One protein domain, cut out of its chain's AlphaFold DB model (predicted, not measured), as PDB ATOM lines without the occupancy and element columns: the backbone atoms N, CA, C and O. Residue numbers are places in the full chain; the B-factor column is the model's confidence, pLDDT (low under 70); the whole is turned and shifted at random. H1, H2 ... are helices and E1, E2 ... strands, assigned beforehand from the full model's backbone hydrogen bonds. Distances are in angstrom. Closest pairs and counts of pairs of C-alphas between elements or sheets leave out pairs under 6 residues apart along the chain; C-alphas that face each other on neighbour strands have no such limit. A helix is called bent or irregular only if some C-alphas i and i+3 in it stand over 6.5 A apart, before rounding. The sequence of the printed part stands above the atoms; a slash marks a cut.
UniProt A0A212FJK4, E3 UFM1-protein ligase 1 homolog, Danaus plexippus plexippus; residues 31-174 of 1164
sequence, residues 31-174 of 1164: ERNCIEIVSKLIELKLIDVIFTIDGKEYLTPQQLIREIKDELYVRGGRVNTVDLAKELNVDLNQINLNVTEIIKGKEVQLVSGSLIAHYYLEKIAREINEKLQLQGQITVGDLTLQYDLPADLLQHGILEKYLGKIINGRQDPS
ATOM      1  N   GLU A  31     222.553 240.708 234.017       69.69
ATOM      2  CA  GLU A  31     221.685 241.325 235.031       69.69
ATOM      3  C   GLU A  31     220.212 241.277 234.601       69.69
ATOM      4  O   GLU A  31     219.338 240.988 235.412       69.69
ATOM      5  N   ARG A  32     219.950 241.415 233.295       72.75
ATOM      6  CA  ARG A  32     218.620 241.260 232.696       72.75
ATOM      7  C   ARG A  32     218.007 239.876 232.938       72.75
ATOM      8  O   ARG A  32     216.853 239.799 233.344       72.75
ATOM      9  N   ASN A  33     218.765 238.800 232.737       75.88
ATOM     10  CA  ASN A  33     218.265 237.441 232.964       75.88
ATOM     11  C   ASN A  33     218.043 237.169 234.459       75.88
ATOM     12  O   ASN A  33     217.078 236.502 234.824       75.88
ATOM     13  N   CYS A  34     218.899 237.704 235.337       71.81
ATOM     14  CA  CYS A  34     218.701 237.617 236.787       71.81
ATOM     15  C   CYS A  34     217.423 238.346 237.227       71.81
ATOM     16  O   CYS A  34     216.653 237.801 238.015       71.81
ATOM     17  N   ILE A  35     217.161 239.536 236.676       73.31
ATOM     18  CA  ILE A  35     215.935 240.301 236.937       73.31
ATOM     19  C   ILE A  35     214.698 239.537 236.443       73.31
ATOM     20  O   ILE A  35     213.711 239.473 237.173       73.31
ATOM     21  N   GLU A  36     214.738 238.913 235.261       77.88
ATOM     22  CA  GLU A  36     213.625 238.098 234.744       77.88
ATOM     23  C   GLU A  36     213.346 236.867 235.621       77.88
ATOM     24  O   GLU A  36     212.188 236.574 235.917       77.88
ATOM     25  N   ILE A  37     214.390 236.179 236.102       76.62
ATOM     26  CA  ILE A  37     214.250 235.031 237.011       76.62
ATOM     27  C   ILE A  37     213.635 235.467 238.343       76.62
ATOM     28  O   ILE A  37     212.663 234.862 238.792       76.62
ATOM     29  N   VAL A  38     214.161 236.528 238.964       73.06
ATOM     30  CA  VAL A  38     213.631 237.057 240.231       73.06
ATOM     31  C   VAL A  38     212.186 237.528 240.051       73.06
ATOM     32  O   VAL A  38     211.326 237.151 240.841       73.06
ATOM     33  N   SER A  39     211.879 238.236 238.960       75.50
ATOM     34  CA  SER A  39     210.511 238.664 238.627       75.50
ATOM     35  C   SER A  39     209.565 237.473 238.474       75.50
ATOM     36  O   SER A  39     208.450 237.496 238.995       75.50
ATOM     37  N   LYS A  40     210.015 236.384 237.835       76.75
ATOM     38  CA  LYS A  40     209.214 235.163 237.699       76.75
ATOM     39  C   LYS A  40     208.999 234.448 239.033       76.75
ATOM     40  O   LYS A  40     207.917 233.919 239.270       76.75
ATOM     41  N   LEU A  41     209.998 234.445 239.914       77.81
ATOM     42  CA  LEU A  41     209.890 233.873 241.260       77.81
ATOM     43  C   LEU A  41     208.922 234.676 242.147       77.81
ATOM     44  O   LEU A  41     208.180 234.072 242.924       77.81
ATOM     45  N   ILE A  42     208.875 236.001 241.976       75.94
ATOM     46  CA  ILE A  42     207.891 236.890 242.613       75.94
ATOM     47  C   ILE A  42     206.481 236.615 242.065       75.94
ATOM     48  O   ILE A  42     205.552 236.412 242.846       75.94
ATOM     49  N   GLU A  43     206.309 236.525 240.737       79.38
ATOM     50  CA  GLU A  43     205.014 236.194 240.106       79.38
ATOM     51  C   GLU A  43     204.456 234.846 240.578       79.38
ATOM     52  O   GLU A  43     203.251 234.698 240.791       79.38
ATOM     53  N   LEU A  44     205.334 233.857 240.764       82.19
ATOM     54  CA  LEU A  44     204.979 232.526 241.259       82.19
ATOM     55  C   LEU A  44     204.783 232.473 242.785       82.19
ATOM     56  O   LEU A  44     204.464 231.405 243.305       82.19
ATOM     57  N   LYS A  45     204.947 233.598 243.501       74.38
ATOM     58  CA  LYS A  45     204.888 233.704 244.973       74.38
ATOM     59  C   LYS A  45     205.849 232.759 245.704       74.38
ATOM     60  O   LYS A  45     205.556 232.300 246.805       74.38
ATOM     61  N   LEU A  46     206.987 232.446 245.088       73.69
ATOM     62  CA  LEU A  46     208.003 231.572 245.679       73.69
ATOM     63  C   LEU A  46     208.998 232.343 246.554       73.69
ATOM     64  O   LEU A  46     209.668 231.732 247.383       73.69
ATOM     65  N   ILE A  47     209.097 233.666 246.382       75.06
ATOM     66  CA  ILE A  47     209.976 234.553 247.153       75.06
ATOM     67  C   ILE A  47     209.204 235.827 247.517       75.06
ATOM     68  O   ILE A  47     208.564 236.424 246.653       75.06
ATOM     69  N   ASP A  48     209.290 236.234 248.785       74.56
ATOM     70  CA  ASP A  48     208.749 237.497 249.297       74.56
ATOM     71  C   ASP A  48     209.879 238.529 249.423       74.56
ATOM     72  O   ASP A  48     210.885 238.285 250.099       74.56
ATOM     73  N   VAL A  49     209.748 239.653 248.719       78.12
ATOM     74  CA  VAL A  49     210.760 240.717 248.648       78.12
ATOM     75  C   VAL A  49     210.109 242.086 248.765       78.12
ATOM     76  O   VAL A  49     209.039 242.351 248.221       78.12
ATOM     77  N   ILE A  50     210.804 242.967 249.470       80.19
ATOM     78  CA  ILE A  50     210.463 244.357 249.719       80.19
ATOM     79  C   ILE A  50     211.277 245.208 248.742       80.19
ATOM     80  O   ILE A  50     212.486 245.015 248.598       80.19
ATOM     81  N   PHE A  51     210.610 246.140 248.069       77.00
ATOM     82  CA  PHE A  51     211.254 247.086 247.161       77.00
ATOM     83  C   PHE A  51     211.808 248.280 247.938       77.00
ATOM     84  O   PHE A  51     211.119 248.828 248.804       77.00
ATOM     85  N   THR A  52     213.018 248.718 247.585       80.75
ATOM     86  CA  THR A  52     213.493 250.047 247.981       80.75
ATOM     87  C   THR A  52     212.672 251.136 247.286       80.75
ATOM     88  O   THR A  52     212.109 250.921 246.211       80.75
ATOM     89  N   ILE A  53     212.589 252.327 247.884       80.31
ATOM     90  CA  ILE A  53     211.773 253.448 247.375       80.31
ATOM     91  C   ILE A  53     212.241 253.896 245.977       80.31
ATOM     92  O   ILE A  53     211.445 254.391 245.179       80.31
ATOM     93  N   ASP A  54     213.520 253.692 245.650       77.25
ATOM     94  CA  ASP A  54     214.102 253.989 244.338       77.25
ATOM     95  C   ASP A  54     214.000 252.834 243.322       77.25
ATOM     96  O   ASP A  54     214.388 253.007 242.164       77.25
ATOM     97  N   GLY A  55     213.479 251.672 243.735       71.12
ATOM     98  CA  GLY A  55     213.254 250.496 242.893       71.12
ATOM     99  C   GLY A  55     214.521 249.784 242.410       71.12
ATOM    100  O   GLY A  55     214.439 248.985 241.477       71.12
ATOM    101  N   LYS A  56     215.690 250.083 242.991       69.81
ATOM    102  CA  LYS A  56     216.981 249.544 242.532       69.81
ATOM    103  C   LYS A  56     217.389 248.239 243.207       69.81
ATOM    104  O   LYS A  56     218.143 247.478 242.606       69.81
ATOM    105  N   GLU A  57     216.901 247.968 244.417       77.00
ATOM    106  CA  GLU A  57     217.321 246.814 245.216       77.00
ATOM    107  C   GLU A  57     216.123 246.004 245.737       77.00
ATOM    108  O   GLU A  57     215.027 246.528 245.956       77.00
ATOM    109  N   TYR A  58     216.351 244.700 245.932       79.06
ATOM    110  CA  TYR A  58     215.395 243.770 246.534       79.06
ATOM    111  C   TYR A  58     215.871 243.389 247.935       79.06
ATOM    112  O   TYR A  58     216.938 242.793 248.088       79.06
ATOM    113  N   LEU A  59     215.056 243.672 248.947       81.62
ATOM    114  CA  LEU A  59     215.328 243.315 250.337       81.62
ATOM    115  C   LEU A  59     214.423 242.161 250.762       81.62
ATOM    116  O   LEU A  59     213.226 242.165 250.497       81.62
ATOM    117  N   THR A  60     214.967 241.163 251.455       82.69
ATOM    118  CA  THR A  60     214.121 240.153 252.112       82.69
ATOM    119  C   THR A  60     213.680 240.664 253.489       82.69
ATOM    120  O   THR A  60     214.439 241.404 254.121       82.69
ATOM    121  N   PRO A  61     212.513 240.250 254.019       80.69
ATOM    122  CA  PRO A  61     212.078 240.648 255.364       80.69
ATOM    123  C   PRO A  61     213.107 240.320 256.461       80.69
ATOM    124  O   PRO A  61     213.358 241.124 257.354       80.69
ATOM    125  N   GLN A  62     213.782 239.169 256.355       80.56
ATOM    126  CA  GLN A  62     214.835 238.765 257.297       80.56
ATOM    127  C   GLN A  62     216.075 239.665 257.218       80.56
ATOM    128  O   GLN A  62     216.664 239.992 258.249       80.56
ATOM    129  N   GLN A  63     216.459 240.078 256.007       83.69
ATOM    130  CA  GLN A  63     217.562 241.011 255.797       83.69
ATOM    131  C   GLN A  63     217.210 242.403 256.332       83.69
ATOM    132  O   GLN A  63     218.016 242.997 257.041       83.69
ATOM    133  N   LEU A  64     215.980 242.871 256.101       85.62
ATOM    134  CA  LEU A  64     215.504 244.144 256.636       85.62
ATOM    135  C   LEU A  64     215.495 244.147 258.174       85.62
ATOM    136  O   LEU A  64     215.938 245.108 258.789       85.62
ATOM    137  N   ILE A  65     215.069 243.056 258.825       86.12
ATOM    138  CA  ILE A  65     215.150 242.924 260.292       86.12
ATOM    139  C   ILE A  65     216.598 243.024 260.785       86.12
ATOM    140  O   ILE A  65     216.857 243.656 261.814       86.12
ATOM    141  N   ARG A  66     217.543 242.400 260.074       86.06
ATOM    142  CA  ARG A  66     218.968 242.468 260.408       86.06
ATOM    143  C   ARG A  66     219.502 243.892 260.266       86.06
ATOM    144  O   ARG A  66     220.117 244.380 261.204       86.06
ATOM    145  N   GLU A  67     219.204 244.569 259.163       88.00
ATOM    146  CA  GLU A  67     219.626 245.953 258.920       88.00
ATOM    147  C   GLU A  67     219.027 246.931 259.937       88.00
ATOM    148  O   GLU A  67     219.734 247.791 260.453       88.00
ATOM    149  N   ILE A  68     217.762 246.743 260.331       87.31
ATOM    150  CA  ILE A  68     217.137 247.517 261.413       87.31
ATOM    151  C   ILE A  68     217.886 247.319 262.743       87.31
ATOM    152  O   ILE A  68     218.093 248.283 263.484       87.31
ATOM    153  N   LYS A  69     218.288 246.082 263.072       85.88
ATOM    154  CA  LYS A  69     219.064 245.793 264.292       85.88
ATOM    155  C   LYS A  69     220.482 246.366 264.220       85.88
ATOM    156  O   LYS A  69     220.952 246.904 265.224       85.88
ATOM    157  N   ASP A  70     221.133 246.272 263.066       87.44
ATOM    158  CA  ASP A  70     222.477 246.806 262.842       87.44
ATOM    159  C   ASP A  70     222.464 248.341 262.954       87.44
ATOM    160  O   ASP A  70     223.268 248.903 263.699       87.44
ATOM    161  N   GLU A  71     221.487 249.024 262.349       87.69
ATOM    162  CA  GLU A  71     221.360 250.486 262.441       87.69
ATOM    163  C   GLU A  71     221.002 250.946 263.863       87.69
ATOM    164  O   GLU A  71     221.557 251.921 264.378       87.69
ATOM    165  N   LEU A  72     220.145 250.198 264.571       87.50
ATOM    166  CA  LEU A  72     219.876 250.436 265.993       87.50
ATOM    167  C   LEU A  72     221.157 250.325 266.838       87.50
ATOM    168  O   LEU A  72     221.358 251.120 267.762       87.50
ATOM    169  N   TYR A  73     222.022 249.357 266.533       86.31
ATOM    170  CA  TYR A  73     223.298 249.170 267.218       86.31
ATOM    171  C   TYR A  73     224.286 250.302 266.905       86.31
ATOM    172  O   TYR A  73     224.851 250.883 267.836       86.31
ATOM    173  N   VAL A  74     224.428 250.682 265.629       86.69
ATOM    174  CA  VAL A  74     225.292 251.784 265.164       86.69
ATOM    175  C   VAL A  74     224.894 253.116 265.805       86.69
ATOM    176  O   VAL A  74     225.753 253.870 266.261       86.69
ATOM    177  N   ARG A  75     223.589 253.376 265.947       84.44
ATOM    178  CA  ARG A  75     223.045 254.576 266.613       84.44
ATOM    179  C   ARG A  75     223.070 254.497 268.145       84.44
ATOM    180  O   ARG A  75     222.522 255.360 268.829       84.44
ATOM    181  N   GLY A  76     223.706 253.474 268.718       79.31
ATOM    182  CA  GLY A  76     223.895 253.348 270.161       79.31
ATOM    183  C   GLY A  76     222.633 252.959 270.935       79.31
ATOM    184  O   GLY A  76     222.596 253.151 272.151       79.31
ATOM    185  N   GLY A  77     221.624 252.389 270.268       83.94
ATOM    186  CA  GLY A  77     220.442 251.785 270.890       83.94
ATOM    187  C   GLY A  77     219.162 252.623 270.899       83.94
ATOM    188  O   GLY A  77     218.196 252.199 271.533       83.94
ATOM    189  N   ARG A  78     219.120 253.768 270.202       89.25
ATOM    190  CA  ARG A  78     217.894 254.547 269.942       89.25
ATOM    191  C   ARG A  78     217.866 255.013 268.486       89.25
ATOM    192  O   ARG A  78     218.805 255.668 268.049       89.25
ATOM    193  N   VAL A  79     216.776 254.743 267.766       88.81
ATOM    194  CA  VAL A  79     216.572 255.254 266.397       88.81
ATOM    195  C   VAL A  79     215.099 255.576 266.146       88.81
ATOM    196  O   VAL A  79     214.216 254.857 266.616       88.81
ATOM    197  N   ASN A  80     214.808 256.664 265.434       88.31
ATOM    198  CA  ASN A  80     213.440 256.996 265.036       88.31
ATOM    199  C   ASN A  80     213.042 256.157 263.813       88.31
ATOM    200  O   ASN A  80     213.812 256.052 262.862       88.31
ATOM    201  N   THR A  81     211.840 255.582 263.818       86.50
ATOM    202  CA  THR A  81     211.317 254.769 262.702       86.50
ATOM    203  C   THR A  81     211.234 255.535 261.377       86.50
ATOM    204  O   THR A  81     211.422 254.942 260.319       86.50
ATOM    205  N   VAL A  82     211.025 256.856 261.419       86.62
ATOM    206  CA  VAL A  82     211.013 257.713 260.219       86.62
ATOM    207  C   VAL A  82     212.417 257.922 259.655       86.62
ATOM    208  O   VAL A  82     212.595 257.937 258.439       86.62
ATOM    209  N   ASP A  83     213.417 258.069 260.523       85.00
ATOM    210  CA  ASP A  83     214.810 258.215 260.095       85.00
ATOM    211  C   ASP A  83     215.350 256.884 259.565       85.00
ATOM    212  O   ASP A  83     216.029 256.856 258.544       85.00
ATOM    213  N   LEU A  84     214.934 255.775 260.180       86.25
ATOM    214  CA  LEU A  84     215.220 254.417 259.727       86.25
ATOM    215  C   LEU A  84     214.673 254.150 258.313       86.25
ATOM    216  O   LEU A  84     215.345 253.520 257.505       86.25
ATOM    217  N   ALA A  85     213.486 254.678 257.993       85.06
ATOM    218  CA  ALA A  85     212.896 254.590 256.655       85.06
ATOM    219  C   ALA A  85     213.673 255.352 255.586       85.06
ATOM    220  O   ALA A  85     213.791 254.885 254.454       85.06
ATOM    221  N   LYS A  86     214.246 256.499 255.954       84.81
ATOM    222  CA  LYS A  86     215.093 257.281 255.051       84.81
ATOM    223  C   LYS A  86     216.453 256.627 254.838       84.81
ATOM    224  O   LYS A  86     216.908 256.582 253.703       84.81
ATOM    225  N   GLU A  87     217.078 256.130 255.902       83.88
ATOM    226  CA  GLU A  87     218.427 255.551 255.850       83.88
ATOM    227  C   GLU A  87     218.442 254.207 255.110       83.88
ATOM    228  O   GLU A  87     219.290 253.982 254.253       83.88
ATOM    229  N   LEU A  88     217.456 253.341 255.376       85.00
ATOM    230  CA  LEU A  88     217.328 252.043 254.704       85.00
ATOM    231  C   LEU A  88     216.647 252.146 253.331       85.00
ATOM    232  O   LEU A  88     216.567 251.157 252.612       85.00
ATOM    233  N   ASN A  89     216.150 253.331 252.956       84.38
ATOM    234  CA  ASN A  89     215.453 253.579 251.693       84.38
ATOM    235  C   ASN A  89     214.248 252.634 251.463       84.38
ATOM    236  O   ASN A  89     214.016 252.158 250.350       84.38
ATOM    237  N   VAL A  90     213.466 252.364 252.516       85.00
ATOM    238  CA  VAL A  90     212.286 251.473 252.506       85.00
ATOM    239  C   VAL A  90     211.047 252.220 253.006       85.00
ATOM    240  O   VAL A  90     211.141 253.071 253.888       85.00
ATOM    241  N   ASP A  91     209.867 251.891 252.466       83.94
ATOM    242  CA  ASP A  91     208.598 252.484 252.912       83.94
ATOM    243  C   ASP A  91     208.358 252.294 254.423       83.94
ATOM    244  O   ASP A  91     208.550 251.213 254.992       83.94
ATOM    245  N   LEU A  92     207.861 253.350 255.071       84.00
ATOM    246  CA  LEU A  92     207.634 253.400 256.514       84.00
ATOM    247  C   LEU A  92     206.656 252.310 256.982       84.00
ATOM    248  O   LEU A  92     206.805 251.779 258.083       84.00
ATOM    249  N   ASN A  93     205.676 251.935 256.152       83.69
ATOM    250  CA  ASN A  93     204.732 250.867 256.491       83.69
ATOM    251  C   ASN A  93     205.429 249.508 256.597       83.69
ATOM    252  O   ASN A  93     205.155 248.750 257.527       83.69
ATOM    253  N   GLN A  94     206.363 249.220 255.687       82.25
ATOM    254  CA  GLN A  94     207.121 247.967 255.695       82.25
ATOM    255  C   GLN A  94     208.083 247.902 256.879       82.25
ATOM    256  O   GLN A  94     208.233 246.852 257.507       82.25
ATOM    257  N   ILE A  95     208.670 249.035 257.261       84.81
ATOM    258  CA  ILE A  95     209.476 249.119 258.480       84.81
ATOM    259  C   ILE A  95     208.619 248.900 259.720       84.81
ATOM    260  O   ILE A  95     208.992 248.090 260.560       84.81
ATOM    261  N   ASN A  96     207.453 249.538 259.832       85.12
ATOM    262  CA  ASN A  96     206.567 249.354 260.984       85.12
ATOM    263  C   ASN A  96     206.100 247.897 261.137       85.12
ATOM    264  O   ASN A  96     206.062 247.386 262.258       85.12
ATOM    265  N   LEU A  97     205.808 247.206 260.030       84.38
ATOM    266  CA  LEU A  97     205.466 245.781 260.043       84.38
ATOM    267  C   LEU A  97     206.617 244.930 260.601       84.38
ATOM    268  O   LEU A  97     206.420 244.193 261.568       84.38
ATOM    269  N   ASN A  98     207.835 245.086 260.084       84.44
ATOM    270  CA  ASN A  98     208.992 244.312 260.553       84.44
ATOM    271  C   ASN A  98     209.442 244.716 261.973       84.44
ATOM    272  O   ASN A  98     209.861 243.879 262.771       84.44
ATOM    273  N   VAL A  99     209.263 245.981 262.357       84.75
ATOM    274  CA  VAL A  99     209.468 246.472 263.728       84.75
ATOM    275  C   VAL A  99     208.530 245.777 264.717       84.75
ATOM    276  O   VAL A  99     208.973 245.396 265.801       84.75
ATOM    277  N   THR A 100     207.260 245.541 264.362       83.06
ATOM    278  CA  THR A 100     206.357 244.776 265.244       83.06
ATOM    279  C   THR A 100     206.820 243.338 265.465       83.06
ATOM    280  O   THR A 100     206.566 242.777 266.532       83.06
ATOM    281  N   GLU A 101     207.547 242.748 264.515       81.69
ATOM    282  CA  GLU A 101     208.171 241.436 264.682       81.69
ATOM    283  C   GLU A 101     209.382 241.494 265.625       81.69
ATOM    284  O   GLU A 101     209.505 240.659 266.522       81.69
ATOM    285  N   ILE A 102     210.211 242.538 265.523       82.81
ATOM    286  CA  ILE A 102     211.359 242.764 266.418       82.81
ATOM    287  C   ILE A 102     210.912 242.958 267.876       82.81
ATOM    288  O   ILE A 102     211.521 242.401 268.792       82.81
ATOM    289  N   ILE A 103     209.817 243.690 268.108       84.38
ATOM    290  CA  ILE A 103     209.279 243.941 269.458       84.38
ATOM    291  C   ILE A 103     208.817 242.640 270.136       84.38
ATOM    292  O   ILE A 103     208.951 242.502 271.356       84.38
ATOM    293  N   LYS A 104     208.337 241.639 269.379       81.56
ATOM    294  CA  LYS A 104     207.954 240.327 269.945       81.56
ATOM    295  C   LYS A 104     209.130 239.619 270.625       81.56
ATOM    296  O   LYS A 104     208.908 238.868 271.573       81.56
ATOM    297  N   GLY A 105     210.362 239.902 270.196       74.50
ATOM    298  CA  GLY A 105     211.588 239.403 270.820       74.50
ATOM    299  C   GLY A 105     211.881 239.975 272.214       74.50
ATOM    300  O   GLY A 105     212.772 239.469 272.885       74.50
ATOM    301  N   LYS A 106     211.146 241.003 272.678       72.81
ATOM    302  CA  LYS A 106     211.313 241.710 273.974       72.81
ATOM    303  C   LYS A 106     212.669 242.396 274.211       72.81
ATOM    304  O   LYS A 106     212.859 243.005 275.261       72.81
ATOM    305  N   GLU A 107     213.593 242.344 273.257       73.38
ATOM    306  CA  GLU A 107     214.909 242.999 273.340       73.38
ATOM    307  C   GLU A 107     214.827 244.526 273.154       73.38
ATOM    308  O   GLU A 107     215.695 245.272 273.618       73.38
ATOM    309  N   VAL A 108     213.772 244.995 272.479       83.25
ATOM    310  CA  VAL A 108     213.599 246.383 272.042       83.25
ATOM    311  C   VAL A 108     212.155 246.833 272.282       83.25
ATOM    312  O   VAL A 108     211.219 246.055 272.103       83.25
ATOM    313  N   GLN A 109     211.969 248.090 272.682       86.19
ATOM    314  CA  GLN A 109     210.662 248.710 272.916       86.19
ATOM    315  C   GLN A 109     210.442 249.901 271.977       86.19
ATOM    316  O   GLN A 109     211.383 250.622 271.651       86.19
ATOM    317  N   LEU A 110     209.195 250.129 271.568       85.12
ATOM    318  CA  LEU A 110     208.806 251.298 270.778       85.12
ATOM    319  C   LEU A 110     208.208 252.358 271.706       85.12
ATOM    320  O   LEU A 110     207.197 252.105 272.360       85.12
ATOM    321  N   VAL A 111     208.814 253.544 271.755       81.75
ATOM    322  CA  VAL A 111     208.327 254.681 272.550       81.75
ATOM    323  C   VAL A 111     208.286 255.923 271.667       81.75
ATOM    324  O   VAL A 111     209.306 256.319 271.109       81.75
ATOM    325  N   SER A 112     207.105 256.530 271.524       77.44
ATOM    326  CA  SER A 112     206.883 257.755 270.731       77.44
ATOM    327  C   SER A 112     207.476 257.703 269.310       77.44
ATOM    328  O   SER A 112     208.085 258.664 268.850       77.44
ATOM    329  N   GLY A 113     207.348 256.562 268.620       79.06
ATOM    330  CA  GLY A 113     207.879 256.371 267.259       79.06
ATOM    331  C   GLY A 113     209.385 256.085 267.176       79.06
ATOM    332  O   GLY A 113     209.906 255.904 266.076       79.06
ATOM    333  N   SER A 114     210.084 255.996 268.314       84.81
ATOM    334  CA  SER A 114     211.493 255.597 268.397       84.81
ATOM    335  C   SER A 114     211.648 254.174 268.919       84.81
ATOM    336  O   SER A 114     211.044 253.793 269.923       84.81
ATOM    337  N   LEU A 115     212.494 253.399 268.250       87.62
ATOM    338  CA  LEU A 115     212.926 252.080 268.680       87.62
ATOM    339  C   LEU A 115     214.049 252.240 269.716       87.62
ATOM    340  O   LEU A 115     215.049 252.900 269.436       87.62
ATOM    341  N   ILE A 116     213.882 251.669 270.911       88.38
ATOM    342  CA  ILE A 116     214.819 251.805 272.035       88.38
ATOM    343  C   ILE A 116     215.220 250.424 272.552       88.38
ATOM    344  O   ILE A 116     214.375 249.647 272.998       88.38
ATOM    345  N   ALA A 117     216.515 250.123 272.538       88.50
ATOM    346  CA  ALA A 117     217.060 248.877 273.066       88.50
ATOM    347  C   ALA A 117     217.206 248.908 274.598       88.50
ATOM    348  O   ALA A 117     217.461 249.957 275.193       88.50
ATOM    349  N   HIS A 118     217.122 247.748 275.263       85.81
ATOM    350  CA  HIS A 118     217.244 247.683 276.730       85.81
ATOM    351  C   HIS A 118     218.602 248.201 277.250       85.81
ATOM    352  O   HIS A 118     218.654 248.893 278.269       85.81
ATOM    353  N   TYR A 119     219.702 247.937 276.534       87.19
ATOM    354  CA  TYR A 119     221.040 248.402 276.930       87.19
ATOM    355  C   TYR A 119     221.188 249.933 276.879       87.19
ATOM    356  O   TYR A 119     221.993 250.498 277.623       87.19
ATOM    357  N   TYR A 120     220.390 250.624 276.055       88.75
ATOM    358  CA  TYR A 120     220.346 252.088 276.025       88.75
ATOM    359  C   TYR A 120     219.738 252.652 277.315       88.75
ATOM    360  O   TYR A 120     220.265 253.610 277.877       88.75
ATOM    361  N   LEU A 121     218.687 252.017 277.846       88.31
ATOM    362  CA  LEU A 121     218.076 252.423 279.118       88.31
ATOM    363  C   LEU A 121     219.043 252.257 280.294       88.31
ATOM    364  O   LEU A 121     219.084 253.109 281.175       88.31
ATOM    365  N   GLU A 122     219.839 251.186 280.307       88.62
ATOM    366  CA  GLU A 122     220.876 250.989 281.327       88.62
ATOM    367  C   GLU A 122     222.006 252.014 281.215       88.62
ATOM    368  O   GLU A 122     222.530 252.467 282.234       88.62
ATOM    369  N   LYS A 123     222.376 252.402 279.988       89.88
ATOM    370  CA  LYS A 123     223.334 253.487 279.754       89.88
ATOM    371  C   LYS A 123     222.799 254.808 280.313       89.88
ATOM    372  O   LYS A 123     223.499 255.441 281.096       89.88
ATOM    373  N   ILE A 124     221.550 255.166 280.001       91.25
ATOM    374  CA  ILE A 124     220.892 256.348 280.576       91.25
ATOM    375  C   ILE A 124     220.833 256.248 282.103       91.25
ATOM    376  O   ILE A 124     221.143 257.219 282.779       91.25
ATOM    377  N   ALA A 125     220.495 255.087 282.674       90.31
ATOM    378  CA  ALA A 125     220.461 254.907 284.125       90.31
ATOM    379  C   ALA A 125     221.825 255.192 284.782       90.31
ATOM    380  O   ALA A 125     221.877 255.819 285.840       90.31
ATOM    381  N   ARG A 126     222.933 254.773 284.149       91.31
ATOM    382  CA  ARG A 126     224.296 255.082 284.613       91.31
ATOM    383  C   ARG A 126     224.609 256.575 284.521       91.31
ATOM    384  O   ARG A 126     225.062 257.141 285.509       91.31
ATOM    385  N   GLU A 127     224.299 257.220 283.399       91.75
ATOM    386  CA  GLU A 127     224.499 258.670 283.232       91.75
ATOM    387  C   GLU A 127     223.653 259.494 284.218       91.75
ATOM    388  O   GLU A 127     224.116 260.492 284.772       91.75
ATOM    389  N   ILE A 128     222.413 259.065 284.472       91.94
ATOM    390  CA  ILE A 128     221.532 259.657 285.482       91.94
ATOM    391  C   ILE A 128     222.149 259.501 286.870       91.94
ATOM    392  O   ILE A 128     222.153 260.463 287.635       91.94
ATOM    393  N   ASN A 129     222.692 258.325 287.202       92.25
ATOM    394  CA  ASN A 129     223.367 258.120 288.477       92.25
ATOM    395  C   ASN A 129     224.597 259.028 288.616       92.25
ATOM    396  O   ASN A 129     224.751 259.661 289.653       92.25
ATOM    397  N   GLU A 130     225.436 259.152 287.585       90.62
ATOM    398  CA  GLU A 130     226.587 260.068 287.595       90.62
ATOM    399  C   GLU A 130     226.157 261.521 287.827       90.62
ATOM    400  O   GLU A 130     226.703 262.198 288.701       90.62
ATOM    401  N   LYS A 131     225.122 261.994 287.122       88.81
ATOM    402  CA  LYS A 131     224.566 263.339 287.337       88.81
ATOM    403  C   LYS A 131     223.983 263.513 288.730       88.81
ATOM    404  O   LYS A 131     224.213 264.548 289.351       88.81
ATOM    405  N   LEU A 132     223.273 262.507 289.233       90.19
ATOM    406  CA  LEU A 132     222.725 262.507 290.582       90.19
ATOM    407  C   LEU A 132     223.844 262.580 291.631       90.19
ATOM    408  O   LEU A 132     223.717 263.359 292.570       90.19
ATOM    409  N   GLN A 133     224.959 261.863 291.452       87.50
ATOM    410  CA  GLN A 133     226.119 261.974 292.347       87.50
ATOM    411  C   GLN A 133     226.802 263.348 292.260       87.50
ATOM    412  O   GLN A 133     227.193 263.896 293.286       87.50
ATOM    413  N   LEU A 134     226.902 263.940 291.064       87.31
ATOM    414  CA  LEU A 134     227.526 265.256 290.870       87.31
ATOM    415  C   LEU A 134     226.681 266.415 291.425       87.31
ATOM    416  O   LEU A 134     227.215 267.326 292.056       87.31
ATOM    417  N   GLN A 135     225.371 266.405 291.172       85.69
ATOM    418  CA  GLN A 135     224.461 267.498 291.537       85.69
ATOM    419  C   GLN A 135     223.820 267.300 292.919       85.69
ATOM    420  O   GLN A 135     223.399 268.265 293.557       85.69
ATOM    421  N   GLY A 136     223.745 266.058 293.404       84.81
ATOM    422  CA  GLY A 136     223.129 265.672 294.676       84.81
ATOM    423  C   GLY A 136     221.597 265.596 294.653       84.81
ATOM    424  O   GLY A 136     221.017 264.839 295.432       84.81
ATOM    425  N   GLN A 137     220.948 266.336 293.752       87.94
ATOM    426  CA  GLN A 137     219.509 266.323 293.496       87.94
ATOM    427  C   GLN A 137     219.262 266.321 291.988       87.94
ATOM    428  O   GLN A 137     219.928 267.062 291.269       87.94
ATOM    429  N   ILE A 138     218.261 265.566 291.530       90.62
ATOM    430  CA  ILE A 138     217.736 265.684 290.163       90.62
ATOM    431  C   ILE A 138     216.209 265.692 290.180       90.62
ATOM    432  O   ILE A 138     215.588 265.102 291.072       90.62
ATOM    433  N   THR A 139     215.606 266.301 289.160       89.75
ATOM    434  CA  THR A 139     214.164 266.211 288.921       89.75
ATOM    435  C   THR A 139     213.865 265.477 287.617       89.75
ATOM    436  O   THR A 139     214.626 265.552 286.650       89.75
ATOM    437  N   VAL A 140     212.732 264.769 287.563       89.50
ATOM    438  CA  VAL A 140     212.263 264.112 286.329       89.50
ATOM    439  C   VAL A 140     212.041 265.144 285.217       89.50
ATOM    440  O   VAL A 140     212.313 264.849 284.058       89.50
ATOM    441  N   GLY A 141     211.619 266.369 285.555       86.31
ATOM    442  CA  GLY A 141     211.445 267.456 284.586       86.31
ATOM    443  C   GLY A 141     212.740 267.805 283.848       86.31
ATOM    444  O   GLY A 141     212.760 267.828 282.618       86.31
ATOM    445  N   ASP A 142     213.845 267.967 284.575       86.56
ATOM    446  CA  ASP A 142     215.149 268.273 283.967       86.56
ATOM    447  C   ASP A 142     215.628 267.134 283.055       86.56
ATOM    448  O   ASP A 142     216.161 267.363 281.967       86.56
ATOM    449  N   LEU A 143     215.375 265.888 283.465       88.69
ATOM    450  CA  LEU A 143     215.711 264.709 282.672       88.69
ATOM    451  C   LEU A 143     214.883 264.600 281.390       88.69
ATOM    452  O   LEU A 143     215.429 264.199 280.362       88.69
ATOM    453  N   THR A 144     213.597 264.963 281.424       87.56
ATOM    454  CA  THR A 144     212.745 264.937 280.221       87.56
ATOM    455  C   THR A 144     213.252 265.894 279.152       87.56
ATOM    456  O   THR A 144     213.348 265.502 277.993       87.56
ATOM    457  N   LEU A 145     213.657 267.106 279.550       87.25
ATOM    458  CA  LEU A 145     214.225 268.103 278.641       87.25
ATOM    459  C   LEU A 145     215.576 267.658 278.078       87.25
ATOM    460  O   LEU A 145     215.886 267.926 276.921       87.25
ATOM    461  N   GLN A 146     216.389 266.985 278.891       87.69
ATOM    462  CA  GLN A 146     217.744 266.623 278.503       87.69
ATOM    463  C   GLN A 146     217.821 265.383 277.607       87.69
ATOM    464  O   GLN A 146     218.639 265.340 276.692       87.69
ATOM    465  N   TYR A 147     217.017 264.362 277.901       85.69
ATOM    466  CA  TYR A 147     217.040 263.090 277.179       85.69
ATOM    467  C   TYR A 147     215.974 263.004 276.081       85.69
ATOM    468  O   TYR A 147     215.983 262.039 275.314       85.69
ATOM    469  N   ASP A 148     215.077 263.993 275.995       84.62
ATOM    470  CA  ASP A 148     213.938 264.022 275.072       84.62
ATOM    471  C   ASP A 148     213.158 262.696 275.111       84.62
ATOM    472  O   ASP A 148     213.005 261.979 274.117       84.62
ATOM    473  N   LEU A 149     212.782 262.297 276.329       86.88
ATOM    474  CA  LEU A 149     212.027 261.080 276.622       86.88
ATOM    475  C   LEU A 149     210.803 261.424 277.480       86.88
ATOM    476  O   LEU A 149     210.882 262.331 278.314       86.88
ATOM    477  N   PRO A 150     209.685 260.686 277.338       88.00
ATOM    478  CA  PRO A 150     208.500 260.902 278.162       88.00
ATOM    479  C   PRO A 150     208.791 260.761 279.663       88.00
ATOM    480  O   PRO A 150     209.510 259.849 280.080       88.00
ATOM    481  N   ALA A 151     208.174 261.625 280.476       84.94
ATOM    482  CA  ALA A 151     208.349 261.643 281.932       84.94
ATOM    483  C   ALA A 151     208.037 260.286 282.580       84.94
ATOM    484  O   ALA A 151     208.800 259.822 283.422       84.94
ATOM    485  N   ASP A 152     206.973 259.617 282.126       86.38
ATOM    486  CA  ASP A 152     206.547 258.321 282.663       86.38
ATOM    487  C   ASP A 152     207.580 257.216 282.408       86.38
ATOM    488  O   ASP A 152     207.822 256.374 283.276       86.38
ATOM    489  N   LEU A 153     208.244 257.237 281.243       86.31
ATOM    490  CA  LEU A 153     209.307 256.281 280.932       86.31
ATOM    491  C   LEU A 153     210.529 256.523 281.824       86.31
ATOM    492  O   LEU A 153     211.124 255.569 282.324       86.31
ATOM    493  N   LEU A 154     210.906 257.784 282.037       88.06
ATOM    494  CA  LEU A 154     212.030 258.133 282.904       88.06
ATOM    495  C   LEU A 154     211.739 257.787 284.368       88.06
ATOM    496  O   LEU A 154     212.612 257.238 285.037       88.06
ATOM    497  N   GLN A 155     210.520 258.044 284.847       87.75
ATOM    498  CA  GLN A 155     210.115 257.776 286.225       87.75
ATOM    499  C   GLN A 155     209.975 256.270 286.504       87.75
ATOM    500  O   GLN A 155     210.742 255.722 287.294       87.75
ATOM    501  N   HIS A 156     209.058 255.575 285.827       86.81
ATOM    502  CA  HIS A 156     208.771 254.162 286.108       86.81
ATOM    503  C   HIS A 156     209.713 253.200 285.372       86.81
ATOM    504  O   HIS A 156     210.077 252.145 285.893       86.81
ATOM    505  N   GLY A 157     210.126 253.546 284.149       81.69
ATOM    506  CA  GLY A 157     210.943 252.679 283.296       81.69
ATOM    507  C   GLY A 157     212.439 252.696 283.622       81.69
ATOM    508  O   GLY A 157     213.116 251.692 283.382       81.69
ATOM    509  N   ILE A 158     212.953 253.800 284.181       87.12
ATOM    510  CA  ILE A 158     214.378 253.963 284.504       87.12
ATOM    511  C   ILE A 158     214.595 254.205 286.001       87.12
ATOM    512  O   ILE A 158     215.185 253.353 286.665       87.12
ATOM    513  N   LEU A 159     214.131 255.334 286.543       88.44
ATOM    514  CA  LEU A 159     214.457 255.771 287.904       88.44
ATOM    515  C   LEU A 159     214.002 254.769 288.963       88.44
ATOM    516  O   LEU A 159     214.840 254.275 289.708       88.44
ATOM    517  N   GLU A 160     212.718 254.411 288.999       87.69
ATOM    518  CA  GLU A 160     212.175 253.463 289.984       87.69
ATOM    519  C   GLU A 160     212.652 252.023 289.733       87.69
ATOM    520  O   GLU A 160     212.977 251.300 290.675       87.69
ATOM    521  N   LYS A 161     212.770 251.608 288.462       87.88
ATOM    522  CA  LYS A 161     213.219 250.253 288.084       87.88
ATOM    523  C   LYS A 161     214.668 249.966 288.499       87.88
ATOM    524  O   LYS A 161     214.988 248.826 288.865       87.88
ATOM    525  N   TYR A 162     215.544 250.970 288.408       88.38
ATOM    526  CA  TYR A 162     216.977 250.852 288.705       88.38
ATOM    527  C   TYR A 162     217.402 251.498 290.032       88.38
ATOM    528  O   TYR A 162     218.600 251.483 290.344       88.38
ATOM    529  N   LEU A 163     216.458 252.008 290.828       86.88
ATOM    530  CA  LEU A 163     216.716 252.535 292.167       86.88
ATOM    531  C   LEU A 163     217.280 251.431 293.073       86.88
ATOM    532  O   LEU A 163     216.715 250.343 293.173       86.88
ATOM    533  N   GLY A 164     218.428 251.684 293.702       80.88
ATOM    534  CA  GLY A 164     219.127 250.707 294.547       80.88
ATOM    535  C   GLY A 164     219.841 249.579 293.787       80.88
ATOM    536  O   GLY A 164     220.441 248.717 294.423       80.88
ATOM    537  N   LYS A 165     219.796 249.578 292.445       86.81
ATOM    538  CA  LYS A 165     220.564 248.654 291.587       86.81
ATOM    539  C   LYS A 165     221.714 249.367 290.882       86.81
ATOM    540  O   LYS A 165     222.868 249.016 291.081       86.81
ATOM    541  N   ILE A 166     221.377 250.346 290.041       87.56
ATOM    542  CA  ILE A 166     222.340 251.184 289.301       87.56
ATOM    543  C   ILE A 166     222.331 252.604 289.872       87.56
ATOM    544  O   ILE A 166     223.378 253.235 289.985       87.56
ATOM    545  N   ILE A 167     221.146 253.106 290.227       89.69
ATOM    546  CA  ILE A 167     220.957 254.469 290.717       89.69
ATOM    547  C   ILE A 167     221.002 254.451 292.244       89.69
ATOM    548  O   ILE A 167     220.100 253.926 292.904       89.69
ATOM    549  N   ASN A 168     222.049 255.056 292.801       86.62
ATOM    550  CA  ASN A 168     222.279 255.165 294.237       86.62
ATOM    551  C   ASN A 168     221.686 256.478 294.761       86.62
ATOM    552  O   ASN A 168     222.395 257.453 295.018       86.62
ATOM    553  N   GLY A 169     220.362 256.497 294.903       86.00
ATOM    554  CA  GLY A 169     219.607 257.642 295.399       86.00
ATOM    555  C   GLY A 169     218.351 257.231 296.155       86.00
ATOM    556  O   GLY A 169     217.947 256.069 296.143       86.00
ATOM    557  N   ARG A 170     217.725 258.199 296.818       86.12
ATOM    558  CA  ARG A 170     216.429 258.059 297.481       86.12
ATOM    559  C   ARG A 170     215.423 258.998 296.830       86.12
ATOM    560  O   ARG A 170     215.739 260.158 296.575       86.12
ATOM    561  N   GLN A 171     214.223 258.490 296.590       86.38
ATOM    562  CA  GLN A 171     213.091 259.289 296.134       86.38
ATOM    563  C   GLN A 171     212.569 260.158 297.286       86.38
ATOM    564  O   GLN A 171     212.542 259.702 298.435       86.38
ATOM    565  N   ASP A 172     212.170 261.398 296.996       81.25
ATOM    566  CA  ASP A 172     211.497 262.240 297.984       81.25
ATOM    567  C   ASP A 172     210.113 261.645 298.306       81.25
ATOM    568  O   ASP A 172     209.293 261.481 297.400       81.25
ATOM    569  N   PRO A 173     209.798 261.343 299.580       72.69
ATOM    570  CA  PRO A 173     208.453 260.915 299.966       72.69
ATOM    571  C   PRO A 173     207.374 261.987 299.725       72.69
ATOM    572  O   PRO A 173     206.188 261.666 299.710       72.69
ATOM    573  N   SER A 174     207.765 263.253 299.559       69.94
ATOM    574  CA  SER A 174     206.867 264.400 299.375       69.94
ATOM    575  C   SER A 174     206.609 264.732 297.902       69.94
ATOM    576  O   SER A 174     205.552 265.277 297.583       69.94
TER     577      SER A 174
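AT A GLANCE: This is residues 31 to 174 of the 1164 residues of the protein "E3 UFM1-protein ligase 1 homolog" of Danaus plexippus plexippus (UniProt A0A212FJK4). Two small lobes and a lone helix follow one another along a rod, in the order H1, first lobe, second lobe. In the first lobe H2 covers a small sheet, E1 E3 E2, with H3 and H4 at the sheet's side; H5 leads out of it into the second lobe, where H5, H6 and H7 pack crosswise with the short strand E4. Residues 31 to 37 and 40 to 45, mostly of H1, stick out at one end. The printed part has 144 residues, with seven named helices and four named strands in the order H1 H2 E1 H3 H4 E2 E3 H5 E4 H6 H7; the sheet is antiparallel and the class is mostly helix. The whole is loose, with a radius of gyration of the C-alphas of 20.6 A and spans of 70 by 24 by 20 A.

HOW THE PARTS SIT: H1, residues 31 to 43, touches no helix. H2, residues 61 to 74, is on the sheet of E1, residues 78 to 80, E3, residues 114 to 117, and E2, residues 108 to 111. H2 lies over E1 and E3 at a height over the sheet of 11.3 A, slantwise to the strands, at 53 degrees to E1 on the local plane; its closest C-alphas to E1 are Leu 72 and Val 79, 5.9 A apart. H3, residues 81 to 87, touches H4, residues 92 to 104, at a steep tilt of 60 degrees, opposite ways, closest at the C-alphas of Ala 85 and Leu 92, 5.4 A. H4 touches H2, about perpendicular at 80 degrees, closest at the C-alphas of Asn 98 and Ile 65, 6.3 A. H3 and H4 only graze the sheet. E1 and H3, H4, E2 form a split strand-helix-strand unit, two strands running the same way with E3 between them; its crossover is right-handed. E3 is antiparallel to E1, with N 115 and O 79 2.8 A apart, and to E2, with N 116 and O 109 2.8 A apart, both within hydrogen-bond range; E2 and E3 are a hairpin. H5, residues 118 to 135, only grazes the sheet with its residues 118 to 121. E4, residues 137 to 139, pairs with no named strand; its closest C-alpha to H5 is that of Ile 138, 5.9 A from Leu 132. H6, residues 140 to 147, meets E4 only through their link and is only just apart from H5, at 8.2 A. H7, residues 151 to 162, touches H6, about perpendicular at 82 degrees, closest at the C-alphas of Ala 151 and Thr 144, 5.8 A. H7 also touches H5, about perpendicular at 86 degrees, closest at the C-alphas of Ile 158 and Ala 125, 6.2 A. Every O i to N i+4 pair is within hydrogen-bond range in H1, H2, H3, H5 and H6; in H4 8 of 9 are, in H7 5 of 8.

IN THESE COORDINATES: H1 begins at C-alpha 31, (221.685, 241.325, 235.031), and is 18.2 A long. H2 is 19.9 A, H4 18.7 A, H5 25.8 A and H7 15.4 A long. E3 begins at C-alpha 114, (211.493, 255.597, 268.397). H7 ends at C-alpha 162, (216.977, 250.852, 288.705), and is only just irregular: C-alphas 157 and 160 are 6.8 A apart.

THE WHOLE: The C-alphas farthest apart are those of Asn 33 and Ser 174, 72.6 A. The printed part has no cut. The link from H1 to H2 is long, with residues 50 to 51 paired antiparallel to 58 to 59; the other links are tight. Residues 163 to 174 hold no named element. The mean pLDDT of the printed part is 83.7; residues 31, 56 and 174 are under 70.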